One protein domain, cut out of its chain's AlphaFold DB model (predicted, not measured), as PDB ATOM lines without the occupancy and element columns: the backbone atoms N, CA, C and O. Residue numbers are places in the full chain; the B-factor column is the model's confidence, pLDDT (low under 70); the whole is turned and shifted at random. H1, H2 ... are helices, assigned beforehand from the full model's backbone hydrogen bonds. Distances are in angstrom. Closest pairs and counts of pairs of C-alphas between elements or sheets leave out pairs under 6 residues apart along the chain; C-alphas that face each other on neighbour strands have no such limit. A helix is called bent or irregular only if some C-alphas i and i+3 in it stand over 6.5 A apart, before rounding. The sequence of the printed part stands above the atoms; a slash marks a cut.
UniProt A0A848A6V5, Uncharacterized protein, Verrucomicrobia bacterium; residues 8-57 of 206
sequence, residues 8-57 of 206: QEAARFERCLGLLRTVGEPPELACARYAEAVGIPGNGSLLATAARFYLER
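What this domain is: This is residues 8 to 57 of the 206 residues of an uncharacterized protein of Verrucomicrobia bacterium (UniProt A0A848A6V5). Three helices of similar length follow one another like the treads and riser of a stair: H1, then H2 turned about perpendicular to it, then H3 turned again to run much the same way as H1. They meet only at the two corners by their links, with no shared core, and the end of H3, residues 51 to 57, sticks out free. The printed part has 50 residues with three named helices, H1, H2 and H3 along the chain, and no named strand; the class is all helix. It is loose, with a radius of gyration of the C-alphas of 12.8 A, and elongated, spanning 39 by 22 by 16 A.

How they stand to each other: H1, residues 8 to 20, and H2, residues 27 to 39, touch only at the corner by their link, and only just, with 3 pairs of C-alphas within 8 A. H1 touches H2 with residues 17 to 20 alone, and H2 touches H1 with residues 27 to 30 alone; the closest C-alphas of the two helices are those of Leu 17 and Pro 27, 7.1 A apart. Their lines are about perpendicular, at 79 degrees. H2 and H3, residues 44 to 57, also touch only at the corner by their link, through residues 34 to 38 of H2 and 44 to 47 of H3. Their closest C-alphas are those of Val 38 and Gly 44, 5.2 A apart. The lines of H2 and H3 are about perpendicular, at 80 degrees. H1 and H3 are apart. In H1 and H2 every O i to N i+4 pair is within hydrogen-bond range; in H3 8 of 10 are.

Where its parts are: H1 begins at C-alpha 8, at (102.632, -22.528, 191.358), and is 19.0 A from first to last C-alpha. H2 begins at C-alpha 27, at (109.245, -5.656, 190.242), and is 18.2 A long from first to last C-alpha. H3, the longest helix by residues with 14, is 20.3 A from first to last C-alpha and ends at C-alpha 57, at (99.071, 16.762, 205.845). H3 is irregular, but only just: C-alphas 45 and 48 are 7.0 A apart, and its line is a rough one.

The domain as a whole: The two C-alphas farthest apart, those of Gln 8 and Arg 57, are 42.0 A apart. The printed part has no cut. The link from H1 to H2, with 6 residues, is short; the link from H2 to H3, with 4, is tight; no link is long. The mean pLDDT of the printed part is 85.0, and residue 57 is the one printed residue under 70.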
ATOM      1  N   GLN A   8     103.314 -23.305 190.324       85.00
ATOM      2  CA  GLN A   8     102.632 -22.528 191.358       85.00
ATOM      3  C   GLN A   8     103.348 -21.199 191.664       85.00
ATOM      4  O   GLN A   8     102.688 -20.195 191.944       85.00
ATOM      5  N   GLU A   9     104.680 -21.171 191.587       85.00
ATOM      6  CA  GLU A   9     105.493 -19.958 191.746       85.00
ATOM      7  C   GLU A   9     105.385 -19.043 190.525       85.00
ATOM      8  O   GLU A   9     105.204 -17.837 190.691       85.00
ATOM      9  N   ALA A  10     105.383 -19.609 189.314       85.31
ATOM     10  CA  ALA A  10     105.153 -18.863 188.079       85.31
ATOM     11  C   ALA A  10     103.793 -18.142 188.102       85.31
ATOM     12  O   ALA A  10     103.723 -16.940 187.850       85.31
ATOM     13  N   ALA A  11     102.727 -18.832 188.525       87.88
ATOM     14  CA  ALA A  11     101.399 -18.230 188.653       87.88
ATOM     15  C   ALA A  11     101.330 -17.132 189.736       87.88
ATOM     16  O   ALA A  11     100.550 -16.186 189.624       87.88
ATOM     17  N   ARG A  12     102.116 -17.242 190.820       86.50
ATOM     18  CA  ARG A  12     102.231 -16.177 191.838       86.50
ATOM     19  C   ARG A  12     102.952 -14.957 191.276       86.50
ATOM     20  O   ARG A  12     102.475 -13.843 191.473       86.50
ATOM     21  N   PHE A  13     104.053 -15.176 190.568       86.94
ATOM     22  CA  PHE A  13     104.823 -14.112 189.939       86.94
ATOM     23  C   PHE A  13     103.993 -13.357 188.896       86.94
ATOM     24  O   PHE A  13     103.945 -12.131 188.929       86.94
ATOM     25  N   GLU A  14     103.241 -14.068 188.054       88.12
ATOM     26  CA  GLU A  14     102.335 -13.460 187.074       88.12
ATOM     27  C   GLU A  14     101.272 -12.568 187.736       88.12
ATOM     28  O   GLU A  14     101.029 -11.447 187.285       88.12
ATOM     29  N   ARG A  15     100.694 -13.008 188.865       87.50
ATOM     30  CA  ARG A  15      99.774 -12.170 189.651       87.50
ATOM     31  C   ARG A  15     100.453 -10.910 190.189       87.50
ATOM     32  O   ARG A  15      99.863  -9.836 190.097       87.50
ATOM     33  N   CYS A  16     101.676 -11.013 190.712       87.44
ATOM     34  CA  CYS A  16     102.442  -9.851 191.178       87.44
ATOM     35  C   CYS A  16     102.716  -8.855 190.041       87.44
ATOM     36  O   CYS A  16     102.509  -7.656 190.216       87.44
ATOM     37  N   LEU A  17     103.104  -9.340 188.857       88.56
ATOM     38  CA  LEU A  17     103.271  -8.497 187.671       88.56
ATOM     39  C   LEU A  17     101.958  -7.815 187.267       88.56
ATOM     40  O   LEU A  17     101.956  -6.636 186.921       88.56
ATOM     41  N   GLY A  18     100.836  -8.535 187.354       88.00
ATOM     42  CA  GLY A  18      99.504  -7.980 187.120       88.00
ATOM     43  C   GLY A  18      99.174  -6.801 188.042       88.00
ATOM     44  O   GLY A  18      98.622  -5.809 187.573       88.00
ATOM     45  N   LEU A  19      99.561  -6.872 189.322       87.00
ATOM     46  CA  LEU A  19      99.377  -5.780 190.287       87.00
ATOM     47  C   LEU A  19     100.242  -4.555 189.963       87.00
ATOM     48  O   LEU A  19      99.794  -3.429 190.149       87.00
ATOM     49  N   LEU A  20     101.462  -4.764 189.465       88.00
ATOM     50  CA  LEU A  20     102.396  -3.679 189.146       88.00
ATOM     51  C   LEU A  20     102.104  -2.992 187.808       88.00
ATOM     52  O   LEU A  20     102.515  -1.849 187.616       88.00
ATOM     53  N   ARG A  21     101.347  -3.628 186.901       85.56
ATOM     54  CA  ARG A  21     100.970  -3.037 185.602       85.56
ATOM     55  C   ARG A  21     100.255  -1.690 185.721       85.56
ATOM     56  O   ARG A  21     100.396  -0.868 184.826       85.56
ATOM     57  N   THR A  22      99.497  -1.464 186.791       82.25
ATOM     58  CA  THR A  22      98.769  -0.202 187.013       82.25
ATOM     59  C   THR A  22      99.685   0.949 187.424       82.25
ATOM     60  O   THR A  22      99.378   2.100 187.131       82.25
ATOM     61  N   VAL A  23     100.804   0.642 188.087       83.81
ATOM     62  CA  VAL A  23     101.778   1.623 188.594       83.81
ATOM     63  C   VAL A  23     102.949   1.796 187.617       83.81
ATOM     64  O   VAL A  23     103.599   2.836 187.610       83.81
ATOM     65  N   GLY A  24     103.198   0.802 186.757       84.50
ATOM     66  CA  GLY A  24     104.235   0.846 185.721       84.50
ATOM     67  C   GLY A  24     105.661   0.662 186.248       84.50
ATOM     68  O   GLY A  24     106.614   0.937 185.525       84.50
ATOM     69  N   GLU A  25     105.824   0.209 187.493       85.69
ATOM     70  CA  GLU A  25     107.140   0.024 188.112       85.69
ATOM     71  C   GLU A  25     107.698  -1.390 187.898       85.69
ATOM     72  O   GLU A  25     106.943  -2.368 187.947       85.69
ATOM     73  N   PRO A  26     109.025  -1.528 187.696       88.56
ATOM     74  CA  PRO A  26     109.660  -2.834 187.620       88.56
ATOM     75  C   PRO A  26     109.599  -3.552 188.984       88.56
ATOM     76  O   PRO A  26     109.709  -2.895 190.028       88.56
ATOM     77  N   PRO A  27     109.447  -4.890 189.009       87.25
ATOM     78  CA  PRO A  27     109.245  -5.656 190.242       87.25
ATOM     79  C   PRO A  27     110.343  -5.463 191.285       87.25
ATOM     80  O   PRO A  27     110.062  -5.383 192.478       87.25
ATOM     81  N   GLU A  28     111.591  -5.355 190.840       87.94
ATOM     82  CA  GLU A  28     112.753  -5.177 191.702       87.94
ATOM     83  C   GLU A  28     112.681  -3.845 192.456       87.94
ATOM     84  O   GLU A  28     112.928  -3.797 193.662       87.94
ATOM     85  N   LEU A  29     112.280  -2.774 191.764       89.06
ATOM     86  CA  LEU A  29     112.136  -1.447 192.358       89.06
ATOM     87  C   LEU A  29     110.955  -1.397 193.331       89.06
ATOM     88  O   LEU A  29     111.083  -0.828 194.416       89.06
ATOM     89  N   ALA A  30     109.837  -2.035 192.977       89.00
ATOM     90  CA  ALA A  30     108.673  -2.133 193.851       89.00
ATOM     91  C   ALA A  30     109.009  -2.874 195.157       89.00
ATOM     92  O   ALA A  30     108.657  -2.411 196.242       89.00
ATOM     93  N   CYS A  31     109.747  -3.987 195.071       88.88
ATOM     94  CA  CYS A  31     110.232  -4.725 196.238       88.88
ATOM     95  C   CYS A  31     111.197  -3.892 197.091       88.88
ATOM     96  O   CYS A  31     111.060  -3.879 198.314       88.88
ATOM     97  N   ALA A  32     112.143  -3.180 196.467       89.44
ATOM     98  CA  ALA A  32     113.096  -2.328 197.178       89.44
ATOM     99  C   ALA A  32     112.390  -1.205 197.955       89.44
ATOM    100  O   ALA A  32     112.612  -1.049 199.155       89.44
ATOM    101  N   ARG A  33     111.471  -0.484 197.301       88.56
ATOM    102  CA  ARG A  33     110.684   0.592 197.925       88.56
ATOM    103  C   ARG A  33     109.739   0.077 199.001       88.56
ATOM    104  O   ARG A  33     109.570   0.732 200.022       88.56
ATOM    105  N   TYR A  34     109.132  -1.094 198.799       88.62
ATOM    106  CA  TYR A  34     108.319  -1.732 199.831       88.62
ATOM    107  C   TYR A  34     109.164  -2.068 201.064       88.62
ATOM    108  O   TYR A  34     108.772  -1.716 202.171       88.62
ATOM    109  N   ALA A  35     110.325  -2.706 200.888       89.25
ATOM    110  CA  ALA A  35     111.209  -3.057 201.999       89.25
ATOM    111  C   ALA A  35     111.683  -1.814 202.771       89.25
ATOM    112  O   ALA A  35     111.628  -1.801 204.001       89.25
ATOM    113  N   GLU A  36     112.073  -0.754 202.058       88.12
ATOM    114  CA  GLU A  36     112.426   0.543 202.644       88.12
ATOM    115  C   GLU A  36     111.250   1.145 203.427       88.12
ATOM    116  O   GLU A  36     111.378   1.475 204.607       88.12
ATOM    117  N   ALA A  37     110.076   1.233 202.798       86.44
ATOM    118  CA  ALA A  37     108.912   1.880 203.383       86.44
ATOM    119  C   ALA A  37     108.340   1.099 204.573       86.44
ATOM    120  O   ALA A  37     107.887   1.726 205.526       86.44
ATOM    121  N   VAL A  38     108.360  -0.242 204.553       90.38
ATOM    122  CA  VAL A  38     107.954  -1.086 205.695       90.38
ATOM    123  C   VAL A  38     108.951  -0.998 206.843       90.38
ATOM    124  O   VAL A  38     108.535  -1.110 207.994       90.38
ATOM    125  N   GLY A  39     110.231  -0.740 206.566       84.69
ATOM    126  CA  GLY A  39     111.249  -0.546 207.599       84.69
ATOM    127  C   GLY A  39     110.942   0.606 208.562       84.69
ATOM    128  O   GLY A  39     111.374   0.563 209.710       84.69
ATOM    129  N   ILE A  40     110.152   1.600 208.134       82.88
ATOM    130  CA  ILE A  40     109.798   2.771 208.950       82.88
ATOM    131  C   ILE A  40     108.726   2.433 210.015       82.88
ATOM    132  O   ILE A  40     109.005   2.582 211.203       82.88
ATOM    133  N   PRO A  41     107.502   1.978 209.661       78.25
ATOM    134  CA  PRO A  41     106.470   1.610 210.629       78.25
ATOM    135  C   PRO A  41     106.601   0.167 211.151       78.25
ATOM    136  O   PRO A  41     105.828  -0.230 212.019       78.25
ATOM    137  N   GLY A  42     107.490  -0.654 210.579       81.19
ATOM    138  CA  GLY A  42     107.646  -2.083 210.887       81.19
ATOM    139  C   GLY A  42     106.506  -2.981 210.386       81.19
ATOM    140  O   GLY A  42     106.548  -4.193 210.584       81.19
ATOM    141  N   ASN A  43     105.475  -2.414 209.746       81.62
ATOM    142  CA  ASN A  43     104.288  -3.138 209.292       81.62
ATOM    143  C   ASN A  43     103.759  -2.595 207.954       81.62
ATOM    144  O   ASN A  43     103.357  -1.435 207.848       81.62
ATOM    145  N   GLY A  44     103.690  -3.468 206.943       81.75
ATOM    146  CA  GLY A  44     103.207  -3.128 205.603       81.75
ATOM    147  C   GLY A  44     101.726  -2.755 205.516       81.75
ATOM    148  O   GLY A  44     101.343  -2.056 204.579       81.75
ATOM    149  N   SER A  45     100.894  -3.139 206.490       85.06
ATOM    150  CA  SER A  45      99.473  -2.758 206.498       85.06
ATOM    151  C   SER A  45      99.261  -1.253 206.698       85.06
ATOM    152  O   SER A  45      98.235  -0.710 206.288       85.06
ATOM    153  N   LEU A  46     100.242  -0.567 207.290       85.75
ATOM    154  CA  LEU A  46     100.177   0.863 207.570       85.75
ATOM    155  C   LEU A  46     100.585   1.724 206.372       85.75
ATOM    156  O   LEU A  46     100.298   2.916 206.391       85.75
ATOM    157  N   LEU A  47     101.192   1.158 205.321       87.94
ATOM    158  CA  LEU A  47     101.719   1.936 204.191       87.94
ATOM    159  C   LEU A  47     100.649   2.767 203.486       87.94
ATOM    160  O   LEU A  47     100.844   3.956 203.255       87.94
ATOM    161  N   ALA A  48      99.494   2.170 203.187       85.62
ATOM    162  CA  ALA A  48      98.409   2.890 202.525       85.62
ATOM    163  C   ALA A  48      97.849   4.014 203.415       85.62
ATOM    164  O   ALA A  48      97.539   5.100 202.930       85.62
ATOM    165  N   THR A  49      97.732   3.770 204.721       85.81
ATOM    166  CA  THR A  49      97.279   4.773 205.693       85.81
ATOM    167  C   THR A  49      98.303   5.894 205.851       85.81
ATOM    168  O   THR A  49      97.924   7.059 205.838       85.81
ATOM    169  N   ALA A  50      99.592   5.562 205.923       84.69
ATOM    170  CA  ALA A  50     100.688   6.520 206.012       84.69
ATOM    171  C   ALA A  50     100.795   7.383 204.748       84.69
ATOM    172  O   ALA A  50     100.960   8.592 204.857       84.69
ATOM    173  N   ALA A  51     100.631   6.798 203.558       84.06
ATOM    174  CA  ALA A  51     100.623   7.541 202.301       84.06
ATOM    175  C   ALA A  51      99.444   8.526 202.222       84.06
ATOM    176  O   ALA A  51      99.637   9.684 201.861       84.06
ATOM    177  N   ARG A  52      98.232   8.103 202.614       83.94
ATOM    178  CA  ARG A  52      97.068   9.008 202.691       83.94
ATOM    179  C   ARG A  52      97.288  10.116 203.712       83.94
ATOM    180  O   ARG A  52      97.096  11.280 203.391       83.94
ATOM    181  N   PHE A  53      97.776   9.763 204.898       79.75
ATOM    182  CA  PHE A  53      98.121  10.724 205.940       79.75
ATOM    183  C   PHE A  53      99.164  11.739 205.459       79.75
ATOM    184  O   PHE A  53      99.033  12.932 205.724       79.75
ATOM    185  N   TYR A  54     100.180  11.286 204.719       78.25
ATOM    186  CA  TYR A  54     101.186  12.156 204.121       78.25
ATOM    187  C   TYR A  54     100.536  13.130 203.128       78.25
ATOM    188  O   TYR A  54     100.700  14.339 203.244       78.25
ATOM    189  N   LEU A  55      99.739  12.628 202.184       75.75
ATOM    190  CA  LEU A  55      99.075  13.472 201.188       75.75
ATOM    191  C   LEU A  55      98.090  14.469 201.805       75.75
ATOM    192  O   LEU A  55      97.962  15.579 201.301       75.75
ATOM    193  N   GLU A  56      97.414  14.101 202.890       71.62
ATOM    194  CA  GLU A  56      96.492  14.995 203.587       71.62
ATOM    195  C   GLU A  56      97.223  16.119 204.326       71.62
ATOM    196  O   GLU A  56      96.713  17.233 204.374       71.62
ATOM    197  N   ARG A  57      98.397  15.843 204.910       68.25
ATOM    198  CA  ARG A  57      99.071  16.762 205.845       68.25
ATOM    199  C   ARG A  57     100.275  17.507 205.288       68.25
ATOM    200  O   ARG A  57     100.741  18.443 205.938       68.25
TER     201      ARG A  57